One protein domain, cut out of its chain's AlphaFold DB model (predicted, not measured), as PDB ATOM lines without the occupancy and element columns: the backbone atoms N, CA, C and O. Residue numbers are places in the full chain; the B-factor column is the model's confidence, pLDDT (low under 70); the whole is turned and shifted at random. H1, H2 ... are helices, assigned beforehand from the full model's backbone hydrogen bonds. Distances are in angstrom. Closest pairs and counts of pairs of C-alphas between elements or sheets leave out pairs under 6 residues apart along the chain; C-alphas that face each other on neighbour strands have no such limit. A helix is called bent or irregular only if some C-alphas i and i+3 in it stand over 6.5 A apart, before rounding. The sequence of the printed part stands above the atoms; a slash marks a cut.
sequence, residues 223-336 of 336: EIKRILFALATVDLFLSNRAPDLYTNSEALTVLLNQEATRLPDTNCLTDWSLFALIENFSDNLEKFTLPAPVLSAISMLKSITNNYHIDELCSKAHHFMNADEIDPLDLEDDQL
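What this domain is: This is residues 223 to 336 of the 336 residues of an uncharacterized protein of Aphanomyces euteiches (UniProt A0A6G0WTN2). Three longer helices, H1, H4 and H5, cross one another steeply and pack together as the core, their centres making a triangle. The small helices sit round this core: H2 at the corner by the last residues of H1, H3 on residues 276 to 280 of H4, H6 on residues 272 to 276 of H4, and H7 near the first residue of H1, touching no helix. The printed part has 114 residues with seven named helices, H1 to H7 in order, and no named strand; its class is all helix. It is compact, with a radius of gyration of the C-alphas of 13.6 A and spans of 38 by 34 by 22 A.

How they stand to each other: Start at H1, residues 223 to 241, the longest helix. H5, residues 292 to 307, touches it, with Ala 230 and Ala 297 the closest C-alphas at 4.5 A; they run opposite ways at a steep tilt of 57 degrees. Next look at H4, residues 271 to 285, the hub. Its residues 271 to 274 alone touch H1; the closest C-alphas are those of Leu 231 and Asp 271, 6.8 A, and the two run the same way at a steep tilt of 67 degrees. H4 touches H5 with the C-alphas of Glu 279 and Thr 305 closest at 6.0 A, opposite ways at a steep tilt of 69.8 degrees, only just short of about perpendicular. H3, residues 249 to 256, only just touches H4, with 3 pairs of C-alphas within 8 A; the closest are those of Leu 256 and Leu 277, 6.4 A. H6, residues 310 to 313, also only just touches H4, with 3 such pairs, the closest being Trp 272 and Ile 310 at 6.3 A. H2, residues 244 to 247, touches H1 only at the corner, and only just, with 3 pairs; the C-alphas of Ser 239 and Tyr 246 are closest at 6.7 A. H7, residues 328 to 332, is close to H1 but not clearly touching: the C-alphas of Glu 223 and Leu 331 are closest at 7.2 A. Every O i to N i+4 pair is within hydrogen-bond range in H1, H3, H5 and H7; H4 has 9 of 11, and H2 and H6 are too short for such a pair.

Where its parts are: Find C-alpha 223 at (134.442, 146.243, 153.478); from there H1 runs 26.7 A to C-alpha 241 at (133.091, 120.335, 147.272). H4 spans 17.5 A and is irregular, with C-alphas 280 and 283 7.8 A apart. H5 spans 23.1 A, and H7 ends at C-alpha 332, (128.922, 152.003, 155.128).

The domain as a whole: The C-alphas farthest apart are those of Thr 247 and Asp 333, 38.7 A. The printed part has no cut; its long links are residues 257 to 270 and 314 to 327. Look for pLDDT under 70 at residues 264 to 265 and 323 to 336.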
ATOM      1  N   GLU A 223     135.720 146.870 153.812       82.56
ATOM      2  CA  GLU A 223     134.442 146.243 153.478       82.56
ATOM      3  C   GLU A 223     134.558 145.491 152.149       82.56
ATOM      4  O   GLU A 223     134.360 144.277 152.108       82.56
ATOM      5  N   ILE A 224     135.026 146.158 151.090       83.38
ATOM      6  CA  ILE A 224     135.298 145.532 149.786       83.38
ATOM      7  C   ILE A 224     136.279 144.359 149.931       83.38
ATOM      8  O   ILE A 224     136.072 143.289 149.354       83.38
ATOM      9  N   LYS A 225     137.324 144.512 150.754       86.44
ATOM     10  CA  LYS A 225     138.278 143.432 151.041       86.44
ATOM     11  C   LYS A 225     137.607 142.230 151.726       86.44
ATOM     12  O   LYS A 225     137.911 141.095 151.353       86.44
ATOM     13  N   ARG A 226     136.681 142.437 152.675       89.31
ATOM     14  CA  ARG A 226     135.873 141.352 153.278       89.31
ATOM     15  C   ARG A 226     135.004 140.655 152.230       89.31
ATOM     16  O   ARG A 226     134.988 139.429 152.199       89.31
ATOM     17  N   ILE A 227     134.357 141.407 151.339       91.00
ATOM     18  CA  ILE A 227     133.493 140.862 150.278       91.00
ATOM     19  C   ILE A 227     134.306 139.990 149.308       91.00
ATOM     20  O   ILE A 227     133.939 138.844 149.049       91.00
ATOM     21  N   LEU A 228     135.469 140.466 148.856       91.00
ATOM     22  CA  LEU A 228     136.401 139.694 148.021       91.00
ATOM     23  C   LEU A 228     136.945 138.432 148.725       91.00
ATOM     24  O   LEU A 228     137.222 137.422 148.072       91.00
ATOM     25  N   PHE A 229     137.082 138.457 150.053       93.25
ATOM     26  CA  PHE A 229     137.480 137.297 150.859       93.25
ATOM     27  C   PHE A 229     136.324 136.297 151.056       93.25
ATOM     28  O   PHE A 229     136.540 135.083 151.017       93.25
ATOM     29  N   ALA A 230     135.086 136.779 151.196       95.06
ATOM     30  CA  ALA A 230     133.882 135.953 151.258       95.06
ATOM     31  C   ALA A 230     133.588 135.273 149.907       95.06
ATOM     32  O   ALA A 230     133.369 134.061 149.864       95.06
ATOM     33  N   LEU A 231     133.692 136.008 148.791       94.94
ATOM     34  CA  LEU A 231     133.607 135.458 147.430       94.94
ATOM     35  C   LEU A 231     134.655 134.361 147.208       94.94
ATOM     36  O   LEU A 231     134.319 133.265 146.766       94.94
ATOM     37  N   ALA A 232     135.913 134.616 147.580       95.12
ATOM     38  CA  ALA A 232     136.987 133.629 147.492       95.12
ATOM     39  C   ALA A 232     136.790 132.422 148.432       95.12
ATOM     40  O   ALA A 232     137.187 131.312 148.083       95.12
ATOM     41  N   THR A 233     136.148 132.609 149.590       95.62
ATOM     42  CA  THR A 233     135.765 131.525 150.511       95.62
ATOM     43  C   THR A 233     134.717 130.603 149.884       95.62
ATOM     44  O   THR A 233     134.877 129.382 149.906       95.62
ATOM     45  N   VAL A 234     133.667 131.171 149.284       94.62
ATOM     46  CA  VAL A 234     132.610 130.409 148.602       94.62
ATOM     47  C   VAL A 234     133.140 129.743 147.324       94.62
ATOM     48  O   VAL A 234     132.851 128.571 147.096       94.62
ATOM     49  N   ASP A 235     133.973 130.429 146.535       93.69
ATOM     50  CA  ASP A 235     134.675 129.865 145.369       93.69
ATOM     51  C   ASP A 235     135.562 128.673 145.768       93.69
ATOM     52  O   ASP A 235     135.503 127.613 145.144       93.69
ATOM     53  N   LEU A 236     136.338 128.796 146.853       93.94
ATOM     54  CA  LEU A 236     137.187 127.718 147.372       93.94
ATOM     55  C   LEU A 236     136.364 126.514 147.852       93.94
ATOM     56  O   LEU A 236     136.687 125.376 147.512       93.94
ATOM     57  N   PHE A 237     135.283 126.753 148.598       91.69
ATOM     58  CA  PHE A 237     134.386 125.692 149.047       91.69
ATOM     59  C   PHE A 237     133.700 124.993 147.866       91.69
ATOM     60  O   PHE A 237     133.788 123.773 147.745       91.69
ATOM     61  N   LEU A 238     133.064 125.739 146.958       90.12
ATOM     62  CA  LEU A 238     132.308 125.160 145.846       90.12
ATOM     63  C   LEU A 238     133.220 124.499 144.801       90.12
ATOM     64  O   LEU A 238     132.886 123.421 144.322       90.12
ATOM     65  N   SER A 239     134.383 125.060 144.464       89.38
ATOM     66  CA  SER A 239     135.310 124.395 143.527       89.38
ATOM     67  C   SER A 239     135.898 123.095 144.097       89.38
ATOM     68  O   SER A 239     136.191 122.170 143.341       89.38
ATOM     69  N   ASN A 240     136.008 122.983 145.426       88.31
ATOM     70  CA  ASN A 240     136.513 121.792 146.107       88.31
ATOM     71  C   ASN A 240     135.426 120.747 146.440       88.31
ATOM     72  O   ASN A 240     135.714 119.549 146.418       88.31
ATOM     73  N   ARG A 241     134.202 121.181 146.781       86.31
ATOM     74  CA  ARG A 241     133.091 120.335 147.272       86.31
ATOM     75  C   ARG A 241     131.941 120.169 146.283       86.31
ATOM     76  O   ARG A 241     131.135 119.266 146.466       86.31
ATOM     77  N   ALA A 242     131.860 121.011 145.257       86.19
ATOM     78  CA  ALA A 242     130.797 121.044 144.254       86.19
ATOM     79  C   ALA A 242     131.362 121.154 142.813       86.19
ATOM     80  O   ALA A 242     130.898 121.994 142.035       86.19
ATOM     81  N   PRO A 243     132.371 120.343 142.419       85.62
ATOM     82  CA  PRO A 243     133.094 120.515 141.151       85.62
ATOM     83  C   PRO A 243     132.194 120.401 139.911       85.62
ATOM     84  O   PRO A 243     132.515 120.950 138.860       85.62
ATOM     85  N   ASP A 244     131.037 119.747 140.035       83.94
ATOM     86  CA  ASP A 244     130.045 119.615 138.966       83.94
ATOM     87  C   ASP A 244     129.415 120.973 138.579       83.94
ATOM     88  O   ASP A 244     129.088 121.182 137.411       83.94
ATOM     89  N   LEU A 245     129.354 121.944 139.509       85.44
ATOM     90  CA  LEU A 245     129.013 123.348 139.212       85.44
ATOM     91  C   LEU A 245     130.059 124.026 138.310       85.44
ATOM     92  O   LEU A 245     129.771 125.060 137.714       85.44
ATOM     93  N   TYR A 246     131.285 123.501 138.223       86.88
ATOM     94  CA  TYR A 246     132.387 124.097 137.455       86.88
ATOM     95  C   TYR A 246     132.605 123.406 136.109       86.88
ATOM     96  O   TYR A 246     133.017 124.062 135.154       86.88
ATOM     97  N   THR A 247     132.300 122.112 136.014       86.19
ATOM     98  CA  THR A 247     132.436 121.327 134.778       86.19
ATOM     99  C   THR A 247     131.186 121.353 133.898       86.19
ATOM    100  O   THR A 247     131.318 121.227 132.681       86.19
ATOM    101  N   ASN A 248     129.988 121.541 134.466       86.12
ATOM    102  CA  ASN A 248     128.727 121.529 133.721       86.12
ATOM    103  C   ASN A 248     128.089 122.930 133.647       86.12
ATOM    104  O   ASN A 248     127.331 123.346 134.525       86.12
ATOM    105  N   SER A 249     128.401 123.669 132.578       83.88
ATOM    106  CA  SER A 249     127.844 125.006 132.323       83.88
ATOM    107  C   SER A 249     126.339 124.994 132.036       83.88
ATOM    108  O   SER A 249     125.644 125.884 132.518       83.88
ATOM    109  N   GLU A 250     125.822 123.996 131.313       84.06
ATOM    110  CA  GLU A 250     124.384 123.871 131.024       84.06
ATOM    111  C   GLU A 250     123.585 123.693 132.320       84.06
ATOM    112  O   GLU A 250     122.636 124.436 132.573       84.06
ATOM    113  N   ALA A 251     124.005 122.760 133.182       82.81
ATOM    114  CA  ALA A 251     123.329 122.519 134.451       82.81
ATOM    115  C   ALA A 251     123.394 123.735 135.381       82.81
ATOM    116  O   ALA A 251     122.396 124.027 136.035       82.81
ATOM    117  N   LEU A 252     124.512 124.474 135.414       86.06
ATOM    118  CA  LEU A 252     124.599 125.699 136.209       86.06
ATOM    119  C   LEU A 252     123.684 126.809 135.664       86.06
ATOM    120  O   LEU A 252     122.969 127.427 136.444       86.06
ATOM    121  N   THR A 253     123.637 127.029 134.348       85.62
ATOM    122  CA  THR A 253     122.732 128.019 133.735       85.62
ATOM    123  C   THR A 253     121.255 127.681 133.987       85.62
ATOM    124  O   THR A 253     120.463 128.560 134.322       85.62
ATOM    125  N   VAL A 254     120.870 126.399 133.909       84.81
ATOM    126  CA  VAL A 254     119.503 125.948 134.247       84.81
ATOM    127  C   VAL A 254     119.221 126.042 135.753       84.81
ATOM    128  O   VAL A 254     118.086 126.301 136.147       84.81
ATOM    129  N   LEU A 255     120.230 125.844 136.604       83.19
ATOM    130  CA  LEU A 255     120.111 125.972 138.056       83.19
ATOM    131  C   LEU A 255     119.896 127.435 138.478       83.19
ATOM    132  O   LEU A 255     118.984 127.701 139.254       83.19
ATOM    133  N   LEU A 256     120.699 128.366 137.948       85.50
ATOM    134  CA  LEU A 256     120.605 129.806 138.233       85.50
ATOM    135  C   LEU A 256     119.457 130.508 137.486       85.50
ATOM    136  O   LEU A 256     119.170 131.664 137.776       85.50
ATOM    137  N   ASN A 257     118.828 129.843 136.507       85.75
ATOM    138  CA  ASN A 257     117.834 130.423 135.592       85.75
ATOM    139  C   ASN A 257     118.348 131.660 134.803       85.75
ATOM    140  O   ASN A 257     117.567 132.469 134.306       85.75
ATOM    141  N   GLN A 258     119.672 131.793 134.669       85.44
ATOM    142  CA  GLN A 258     120.376 132.832 133.910       85.44
ATOM    143  C   GLN A 258     121.755 132.315 133.470       85.44
ATOM    144  O   GLN A 258     122.251 131.331 134.021       85.44
ATOM    145  N   GLU A 259     122.381 132.945 132.470       84.69
ATOM    146  CA  GLU A 259     123.670 132.482 131.940       84.69
ATOM    147  C   GLU A 259     124.794 132.605 132.980       84.69
ATOM    148  O   GLU A 259     125.170 133.700 133.399       84.69
ATOM    149  N   ALA A 260     125.356 131.465 133.383       86.88
ATOM    150  CA  ALA A 260     126.439 131.425 134.352       86.88
ATOM    151  C   ALA A 260     127.784 131.759 133.690       86.88
ATOM    152  O   ALA A 260     128.338 130.963 132.925       86.88
ATOM    153  N   THR A 261     128.330 132.934 133.998       88.31
ATOM    154  CA  THR A 261     129.507 133.466 133.309       88.31
ATOM    155  C   THR A 261     130.825 132.979 133.920       88.31
ATOM    156  O   THR A 261     130.969 132.754 135.125       88.31
ATOM    157  N   ARG A 262     131.825 132.791 133.053       86.88
ATOM    158  CA  ARG A 262     133.162 132.287 133.399       86.88
ATOM    159  C   ARG A 262     134.230 133.059 132.648       86.88
ATOM    160  O   ARG A 262     133.975 133.615 131.582       86.88
ATOM    161  N   LEU A 263     135.449 133.009 133.166       79.44
ATOM    162  CA  LEU A 263     136.623 133.461 132.429       79.44
ATOM    163  C   LEU A 263     137.124 132.382 131.455       79.44
ATOM    164  O   LEU A 263     137.208 131.209 131.839       79.44
ATOM    165  N   PRO A 264     137.535 132.768 130.231       65.69
ATOM    166  CA  PRO A 264     138.287 131.896 129.339       65.69
ATOM    167  C   PRO A 264     139.558 131.334 129.994       65.69
ATOM    168  O   PRO A 264     140.178 131.960 130.858       65.69
ATOM    169  N   ASP A 265     139.958 130.151 129.536       69.94
ATOM    170  CA  ASP A 265     141.118 129.355 129.968       69.94
ATOM    171  C   ASP A 265     141.086 128.813 131.410       69.94
ATOM    172  O   ASP A 265     141.736 127.803 131.675       69.94
ATOM    173  N   THR A 266     140.367 129.439 132.353       71.94
ATOM    174  CA  THR A 266     140.411 129.047 133.779       71.94
ATOM    175  C   THR A 266     139.180 128.292 134.278       71.94
ATOM    176  O   THR A 266     139.260 127.650 135.323       71.94
ATOM    177  N   ASN A 267     138.041 128.374 133.578       75.00
ATOM    178  CA  ASN A 267     136.723 127.862 134.000       75.00
ATOM    179  C   ASN A 267     136.199 128.393 135.356       75.00
ATOM    180  O   ASN A 267     135.105 128.002 135.782       75.00
ATOM    181  N   CYS A 268     136.922 129.301 136.020       82.88
ATOM    182  CA  CYS A 268     136.500 129.919 137.274       82.88
ATOM    183  C   CYS A 268     135.193 130.697 137.076       82.88
ATOM    184  O   CYS A 268     135.038 131.417 136.084       82.88
ATOM    185  N   LEU A 269     134.281 130.573 138.043       90.62
ATOM    186  CA  LEU A 269     133.084 131.404 138.110       90.62
ATOM    187  C   LEU A 269     133.483 132.860 138.348       90.62
ATOM    188  O   LEU A 269     134.363 133.139 139.169       90.62
ATOM    189  N   THR A 270     132.830 133.776 137.641       91.56
ATOM    190  CA  THR A 270     132.920 135.219 137.895       91.56
ATOM    191  C   THR A 270     132.289 135.584 139.243       91.56
ATOM    192  O   THR A 270     131.528 134.786 139.792       91.56
ATOM    193  N   ASP A 271     132.605 136.752 139.815       92.12
ATOM    194  CA  ASP A 271     131.994 137.158 141.097       92.12
ATOM    195  C   ASP A 271     130.471 137.285 140.958       92.12
ATOM    196  O   ASP A 271     129.738 136.786 141.804       92.12
ATOM    197  N   TRP A 272     129.997 137.828 139.831       92.06
ATOM    198  CA  TRP A 272     128.580 137.877 139.455       92.06
ATOM    199  C   TRP A 272     127.910 136.500 139.532       92.06
ATOM    200  O   TRP A 272     126.824 136.363 140.088       92.06
ATOM    201  N   SER A 273     128.567 135.455 139.019       92.12
ATOM    202  CA  SER A 273     128.018 134.092 139.022       92.12
ATOM    203  C   SER A 273     128.038 133.438 140.406       92.12
ATOM    204  O   SER A 273     127.251 132.529 140.660       92.12
ATOM    205  N   LEU A 274     128.915 133.893 141.308       93.69
ATOM    206  CA  LEU A 274     128.889 133.503 142.718       93.69
ATOM    207  C   LEU A 274     127.775 134.245 143.467       93.69
ATOM    208  O   LEU A 274     127.012 133.594 144.175       93.69
ATOM    209  N   PHE A 275     127.616 135.557 143.263       93.25
ATOM    210  CA  PHE A 275     126.496 136.327 143.818       93.25
ATOM    211  C   PHE A 275     125.142 135.761 143.369       93.25
ATOM    212  O   PHE A 275     124.307 135.474 144.217       93.25
ATOM    213  N   ALA A 276     124.960 135.484 142.074       91.75
ATOM    214  CA  ALA A 276     123.751 134.856 141.534       91.75
ATOM    215  C   ALA A 276     123.458 133.479 142.164       91.75
ATOM    216  O   ALA A 276     122.300 133.111 142.375       91.75
ATOM    217  N   LEU A 277     124.498 132.705 142.494       91.50
ATOM    218  CA  LEU A 277     124.351 131.429 143.196       91.50
ATOM    219  C   LEU A 277     123.950 131.628 144.664       91.50
ATOM    220  O   LEU A 277     123.098 130.893 145.157       91.50
ATOM    221  N   ILE A 278     124.508 132.623 145.355       92.38
ATOM    222  CA  ILE A 278     124.124 132.975 146.731       92.38
ATOM    223  C   ILE A 278     122.682 133.498 146.789       92.38
ATOM    224  O   ILE A 278     121.896 132.999 147.593       92.38
ATOM    225  N   GLU A 279     122.309 134.417 145.902       90.44
ATOM    226  CA  GLU A 279     120.953 134.961 145.752       90.44
ATOM    227  C   GLU A 279     119.908 133.838 145.608       90.44
ATOM    228  O   GLU A 279     118.915 133.803 146.332       90.44
ATOM    229  N   ASN A 280     120.162 132.862 144.727       87.31
ATOM    230  CA  ASN A 280     119.195 131.809 144.411       87.31
ATOM    231  C   ASN A 280     119.286 130.562 145.322       87.31
ATOM    232  O   ASN A 280     118.329 129.786 145.391       87.31
ATOM    233  N   PHE A 281     120.414 130.325 146.013       86.38
ATOM    234  CA  PHE A 281     120.664 129.067 146.743       86.38
ATOM    235  C   PHE A 281     121.236 129.189 148.162       86.38
ATOM    236  O   PHE A 281     121.359 128.148 148.810       86.38
ATOM    237  N   SER A 282     121.518 130.383 148.697       87.31
ATOM    238  CA  SER A 282     121.973 130.577 150.095       87.31
ATOM    239  C   SER A 282     121.104 129.822 151.104       87.31
ATOM    240  O   SER A 282     121.604 128.956 151.817       87.31
ATOM    241  N   ASP A 283     119.788 130.029 151.043       86.81
ATOM    242  CA  ASP A 283     118.773 129.316 151.827       86.81
ATOM    243  C   ASP A 283     118.916 127.789 151.790       86.81
ATOM    244  O   ASP A 283     118.507 127.118 152.733       86.81
ATOM    245  N   ASN A 284     119.416 127.204 150.698       84.88
ATOM    246  CA  ASN A 284     119.591 125.757 150.553       84.88
ATOM    247  C   ASN A 284     120.979 125.290 151.003       84.88
ATOM    248  O   ASN A 284     121.072 124.227 151.607       84.88
ATOM    249  N   LEU A 285     122.020 126.095 150.786       83.62
ATOM    250  CA  LEU A 285     123.364 125.848 151.311       83.62
ATOM    251  C   LEU A 285     123.390 125.918 152.848       83.62
ATOM    252  O   LEU A 285     123.999 125.070 153.489       83.62
ATOM    253  N   GLU A 286     122.656 126.856 153.451       84.50
ATOM    254  CA  GLU A 286     122.491 127.010 154.908       84.50
ATOM    255  C   GLU A 286     121.829 125.803 155.598       84.50
ATOM    256  O   GLU A 286     121.901 125.674 156.820       84.50
ATOM    257  N   LYS A 287     121.189 124.903 154.838       84.00
ATOM    258  CA  LYS A 287     120.611 123.651 155.360       84.00
ATOM    259  C   LYS A 287     121.642 122.518 155.477       84.00
ATOM    260  O   LYS A 287     121.295 121.468 156.011       84.00
ATOM    261  N   PHE A 288     122.858 122.706 154.958       82.94
ATOM    262  CA  PHE A 288     123.915 121.692 154.892       82.94
ATOM    263  C   PHE A 288     124.941 121.828 156.024       82.94
ATOM    264  O   PHE A 288     125.024 122.845 156.714       82.94
ATOM    265  N   THR A 289     125.780 120.806 156.190       81.88
ATOM    266  CA  THR A 289     126.823 120.740 157.225       81.88
ATOM    267  C   THR A 289     128.081 121.503 156.779       81.88
ATOM    268  O   THR A 289     129.149 120.939 156.519       81.88
ATOM    269  N   LEU A 290     127.937 122.820 156.629       86.38
ATOM    270  CA  LEU A 290     128.995 123.719 156.164       86.38
ATOM    271  C   LEU A 290     130.018 124.059 157.265       86.38
ATOM    272  O   LEU A 290     129.666 124.088 158.447       86.38
ATOM    273  N   PRO A 291     131.272 124.400 156.908       87.56
ATOM    274  CA  PRO A 291     132.206 125.012 157.847       87.56
ATOM    275  C   PRO A 291     131.719 126.388 158.311       87.56
ATOM    276  O   PRO A 291     131.192 127.161 157.509       87.56
ATOM    277  N   ALA A 292     131.987 126.748 159.568       88.94
ATOM    278  CA  ALA A 292     131.597 128.051 160.115       88.94
ATOM    279  C   ALA A 292     132.114 129.263 159.296       88.94
ATOM    280  O   ALA A 292     131.318 130.174 159.057       88.94
ATOM    281  N   PRO A 293     133.362 129.286 158.769       90.69
ATOM    282  CA  PRO A 293     133.812 130.378 157.900       90.69
ATOM    283  C   PRO A 293     133.042 130.472 156.573       90.69
ATOM    284  O   PRO A 293     132.801 131.570 156.078       90.69
ATOM    285  N   VAL A 294     132.616 129.337 156.007       92.31
ATOM    286  CA  VAL A 294     131.834 129.302 154.759       92.31
ATOM    287  C   VAL A 294     130.402 129.765 155.010       92.31
ATOM    288  O   VAL A 294     129.874 130.548 154.227       92.31
ATOM    289  N   LEU A 295     129.792 129.348 156.123       92.12
ATOM    290  CA  LEU A 295     128.468 129.819 156.535       92.12
ATOM    291  C   LEU A 295     128.462 131.338 156.790       92.12
ATOM    292  O   LEU A 295     127.553 132.033 156.346       92.12
ATOM    293  N   SER A 296     129.509 131.864 157.436       92.75
ATOM    294  CA  SER A 296     129.701 133.308 157.631       92.75
ATOM    295  C   SER A 296     129.849 134.057 156.299       92.75
ATOM    296  O   SER A 296     129.174 135.065 156.092       92.75
ATOM    297  N   ALA A 297     130.649 133.533 155.361       95.00
ATOM    298  CA  ALA A 297     130.790 134.108 154.023       95.00
ATOM    299  C   ALA A 297     129.467 134.105 153.233       95.00
ATOM    300  O   ALA A 297     129.127 135.114 152.617       95.00
ATOM    301  N   ILE A 298     128.691 133.015 153.286       94.56
ATOM    302  CA  ILE A 298     127.361 132.937 152.658       94.56
ATOM    303  C   ILE A 298     126.419 133.979 153.266       94.56
ATOM    304  O   ILE A 298     125.794 134.721 152.515       94.56
ATOM    305  N   SER A 299     126.359 134.093 154.598       93.50
ATOM    306  CA  SER A 299     125.497 135.072 155.276       93.50
ATOM    307  C   SER A 299     125.852 136.521 154.917       93.50
ATOM    308  O   SER A 299     124.952 137.332 154.711       93.50
ATOM    309  N   MET A 300     127.145 136.843 154.806       92.75
ATOM    310  CA  MET A 300     127.618 138.169 154.391       92.75
ATOM    311  C   MET A 300     127.201 138.485 152.949       92.75
ATOM    312  O   MET A 300     126.575 139.512 152.696       92.75
ATOM    313  N   LEU A 301     127.493 137.582 152.006       93.75
ATOM    314  CA  LEU A 301     127.142 137.768 150.593       93.75
ATOM    315  C   LEU A 301     125.622 137.809 150.376       93.75
ATOM    316  O   LEU A 301     125.158 138.566 149.530       93.75
ATOM    317  N   LYS A 302     124.852 137.053 151.167       92.44
ATOM    318  CA  LYS A 302     123.384 137.064 151.162       92.44
ATOM    319  C   LYS A 302     122.817 138.412 151.601       92.44
ATOM    320  O   LYS A 302     121.891 138.905 150.965       92.44
ATOM    321  N   SER A 303     123.380 139.013 152.656       90.44
ATOM    322  CA  SER A 303     123.000 140.361 153.102       90.44
ATOM    323  C   SER A 303     123.201 141.380 151.974       90.44
ATOM    324  O   SER A 303     122.290 142.123 151.624       90.44
ATOM    325  N   ILE A 304     124.350 141.305 151.299       88.25
ATOM    326  CA  ILE A 304     124.692 142.164 150.160       88.25
ATOM    327  C   ILE A 304     123.710 141.974 148.991       88.25
ATOM    328  O   ILE A 304     123.186 142.960 148.483       88.25
ATOM    329  N   THR A 305     123.374 140.737 148.603       88.62
ATOM    330  CA  THR A 305     122.393 140.487 147.522       88.62
ATOM    331  C   THR A 305     120.955 140.894 147.864       88.62
ATOM    332  O   THR A 305     120.131 140.982 146.960       88.62
ATOM    333  N   ASN A 306     120.630 141.140 149.138       87.31
ATOM    334  CA  ASN A 306     119.320 141.671 149.531       87.31
ATOM    335  C   ASN A 306     119.240 143.204 149.406       87.31
ATOM    336  O   ASN A 306     118.139 143.734 149.258       87.31
ATOM    337  N   ASN A 307     120.384 143.894 149.485       84.81
ATOM    338  CA  ASN A 307     120.457 145.354 149.605       84.81
ATOM    339  C   ASN A 307     120.927 146.047 148.309       84.81
ATOM    340  O   ASN A 307     120.529 147.182 148.062       84.81
ATOM    341  N   TYR A 308     121.723 145.370 147.471       83.12
ATOM    342  CA  TYR A 308     122.331 145.924 146.250       83.12
ATOM    343  C   TYR A 308     122.077 145.026 145.037       83.12
ATOM    344  O   TYR A 308     122.033 143.798 145.162       83.12
ATOM    345  N   HIS A 309     121.991 145.603 143.835       83.62
ATOM    346  CA  HIS A 309     121.927 144.805 142.613       83.62
ATOM    347  C   HIS A 309     123.324 144.339 142.172       83.62
ATOM    348  O   HIS A 309     124.309 145.077 142.211       83.62
ATOM    349  N   ILE A 310     123.425 143.103 141.673       82.69
ATOM    350  CA  ILE A 310     124.699 142.524 141.200       82.69
ATOM    351  C   ILE A 310     125.305 143.368 140.056       82.69
ATOM    352  O   ILE A 310     126.522 143.531 139.981       82.69
ATOM    353  N   ASP A 311     124.444 143.976 139.230       82.25
ATOM    354  CA  ASP A 311     124.754 144.955 138.176       82.25
ATOM    355  C   ASP A 311     125.495 146.223 138.651       82.25
ATOM    356  O   ASP A 311     126.070 146.927 137.817       82.25
ATOM    357  N   GLU A 312     125.433 146.544 139.945       80.06
ATOM    358  CA  GLU A 312     126.054 147.722 140.572       80.06
ATOM    359  C   GLU A 312     127.402 147.342 141.204       80.06
ATOM    360  O   GLU A 312     128.381 148.074 141.088       80.06
ATOM    361  N   LEU A 313     127.481 146.142 141.790       80.00
ATOM    362  CA  LEU A 313     128.693 145.605 142.417       80.00
ATOM    363  C   LEU A 313     129.719 145.069 141.404       80.00
ATOM    364  O   LEU A 313     130.920 145.072 141.682       80.00
ATOM    365  N   CYS A 314     129.271 144.545 140.258       86.62
ATOM    366  CA  CYS A 314     130.121 143.839 139.296       86.62
ATOM    367  C   CYS A 314     130.266 144.583 137.958       86.62
ATOM    368  O   CYS A 314     129.295 144.928 137.288       86.62
ATOM    369  N   SER A 315     131.511 144.736 137.496       83.31
ATOM    370  CA  SER A 315     131.835 145.408 136.236       83.31
ATOM    371  C   SER A 315     131.222 144.687 135.031       83.31
ATOM    372  O   SER A 315     131.582 143.547 134.724       83.31
ATOM    373  N   LYS A 316     130.354 145.374 134.279       81.88
ATOM    374  CA  LYS A 316     129.595 144.822 133.133       81.88
ATOM    375  C   LYS A 316     130.452 144.376 131.937       81.88
ATOM    376  O   LYS A 316     129.929 143.798 130.993       81.88
ATOM    377  N   ALA A 317     131.763 144.635 131.957       84.69
ATOM    378  CA  ALA A 317     132.706 144.171 130.937       84.69
ATOM    379  C   ALA A 317     133.358 142.810 131.266       84.69
ATOM    380  O   ALA A 317     133.870 142.140 130.367       84.69
ATOM    381  N   HIS A 318     133.389 142.416 132.546       83.75
ATOM    382  CA  HIS A 318     134.160 141.256 133.026       83.75
ATOM    383  C   HIS A 318     133.425 140.387 134.062       83.75
ATOM    384  O   HIS A 318     133.844 139.263 134.319       83.75
ATOM    385  N   HIS A 319     132.345 140.903 134.651       88.44
ATOM    386  CA  HIS A 319     131.510 140.289 135.687       88.44
ATOM    387  C   HIS A 319     132.227 139.989 137.023       88.44
ATOM    388  O   HIS A 319     131.807 139.126 137.792       88.44
ATOM    389  N   PHE A 320     133.297 140.731 137.320       88.19
ATOM    390  CA  PHE A 320     133.968 140.744 138.627       88.19
ATOM    391  C   PHE A 320     133.639 142.014 139.402       88.19
ATOM    392  O   PHE A 320     133.400 143.063 138.798       88.19
ATOM    393  N   MET A 321     133.707 141.923 140.727       85.88
ATOM    394  CA  MET A 321     133.634 143.068 141.618       85.88
ATOM    395  C   MET A 321     134.849 143.968 141.380       85.88
ATOM    396  O   MET A 321     135.992 143.535 141.561       85.88
ATOM    397  N   ASN A 322     134.626 145.212 140.951       73.69
ATOM    398  CA  ASN A 322     135.722 146.149 140.734       73.69
ATOM    399  C   ASN A 322     135.868 147.082 141.938       73.69
ATOM    400  O   ASN A 322     135.219 148.119 142.022       73.69
ATOM    401  N   ALA A 323     136.751 146.688 142.856       66.12
ATOM    402  CA  ALA A 323     137.078 147.424 144.078       66.12
ATOM    403  C   ALA A 323     137.429 148.904 143.851       66.12
ATOM    404  O   ALA A 323     137.247 149.719 144.748       66.12
ATOM    405  N   ASP A 324     137.931 149.231 142.660       63.84
ATOM    406  CA  ASP A 324     138.410 150.561 142.299       63.84
ATOM    407  C   ASP A 324     137.276 151.472 141.742       63.84
ATOM    408  O   ASP A 324     137.535 152.631 141.420       63.84
ATOM    409  N   GLU A 325     136.042 150.958 141.586       65.44
ATOM    410  CA  GLU A 325     134.882 151.642 140.961       65.44
ATOM    411  C   GLU A 325     133.624 151.735 141.857       65.44
ATOM    412  O   GLU A 325     132.650 152.366 141.453       65.44
ATOM    413  N   ILE A 326     133.629 151.133 143.053       67.88
ATOM    414  CA  ILE A 326     132.510 151.162 144.016       67.88
ATOM    415  C   ILE A 326     132.720 152.323 145.000       67.88
ATOM    416  O   ILE A 326     133.820 152.466 145.539       67.88
ATOM    417  N   ASP A 327     131.692 153.140 145.255       61.34
ATOM    418  CA  ASP A 327     131.781 154.212 146.256       61.34
ATOM    419  C   ASP A 327     131.779 153.604 147.677       61.34
ATOM    420  O   ASP A 327     130.892 152.809 147.996       61.34
ATOM    421  N   PRO A 328     132.746 153.939 148.557       58.91
ATOM    422  CA  PRO A 328     132.739 153.465 149.941       58.91
ATOM    423  C   PRO A 328     131.458 153.827 150.700       58.91
ATOM    424  O   PRO A 328     131.026 153.061 151.559       58.91
ATOM    425  N   LEU A 329     130.845 154.975 150.382       54.38
ATOM    426  CA  LEU A 329     129.652 155.470 151.071       54.38
ATOM    427  C   LEU A 329     128.429 154.581 150.828       54.38
ATOM    428  O   LEU A 329     127.607 154.439 151.730       54.38
ATOM    429  N   ASP A 330     128.343 153.927 149.666       58.91
ATOM    430  CA  ASP A 330     127.256 152.990 149.370       58.91
ATOM    431  C   ASP A 330     127.311 151.747 150.281       58.91
ATOM    432  O   ASP A 330     126.287 151.102 150.484       58.91
ATOM    433  N   LEU A 331     128.478 151.411 150.858       61.75
ATOM    434  CA  LEU A 331     128.706 150.208 151.679       61.75
ATOM    435  C   LEU A 331     128.775 150.452 153.202       61.75
ATOM    436  O   LEU A 331     128.806 149.473 153.947       61.75
ATOM    437  N   GLU A 332     128.823 151.701 153.682       53.69
ATOM    438  CA  GLU A 332     128.922 152.003 155.128       53.69
ATOM    439  C   GLU A 332     127.563 152.202 155.836       53.69
ATOM    440  O   GLU A 332     127.496 152.044 157.057       53.69
ATOM    441  N   ASP A 333     126.485 152.537 155.113       46.88
ATOM    442  CA  ASP A 333     125.228 153.022 155.722       46.88
ATOM    443  C   ASP A 333     124.230 151.919 156.163       46.88
ATOM    444  O   ASP A 333     123.287 152.215 156.902       46.88
ATOM    445  N   ASP A 334     124.437 150.646 155.785       46.53
ATOM    446  CA  ASP A 334     123.579 149.508 156.173       46.53
ATOM    447  C   ASP A 334     124.340 148.406 156.945       46.53
ATOM    448  O   ASP A 334     125.499 148.090 156.674       46.53
ATOM    449  N   GLN A 335     123.685 147.810 157.948       46.25
ATOM    450  CA  GLN A 335     124.348 146.962 158.955       46.25
ATOM    451  C   GLN A 335     124.634 145.531 158.457       46.25
ATOM    452  O   GLN A 335     123.720 144.706 158.366       46.25
ATOM    453  N   LEU A 336     125.919 145.237 158.204       43.44
ATOM    454  CA  LEU A 336     126.484 143.895 157.958       43.44
ATOM    455  C   LEU A 336     126.731 143.078 159.241       43.44
ATOM    456  O   LEU A 336     127.230 143.657 160.234       43.44
TER     457      LEU A 336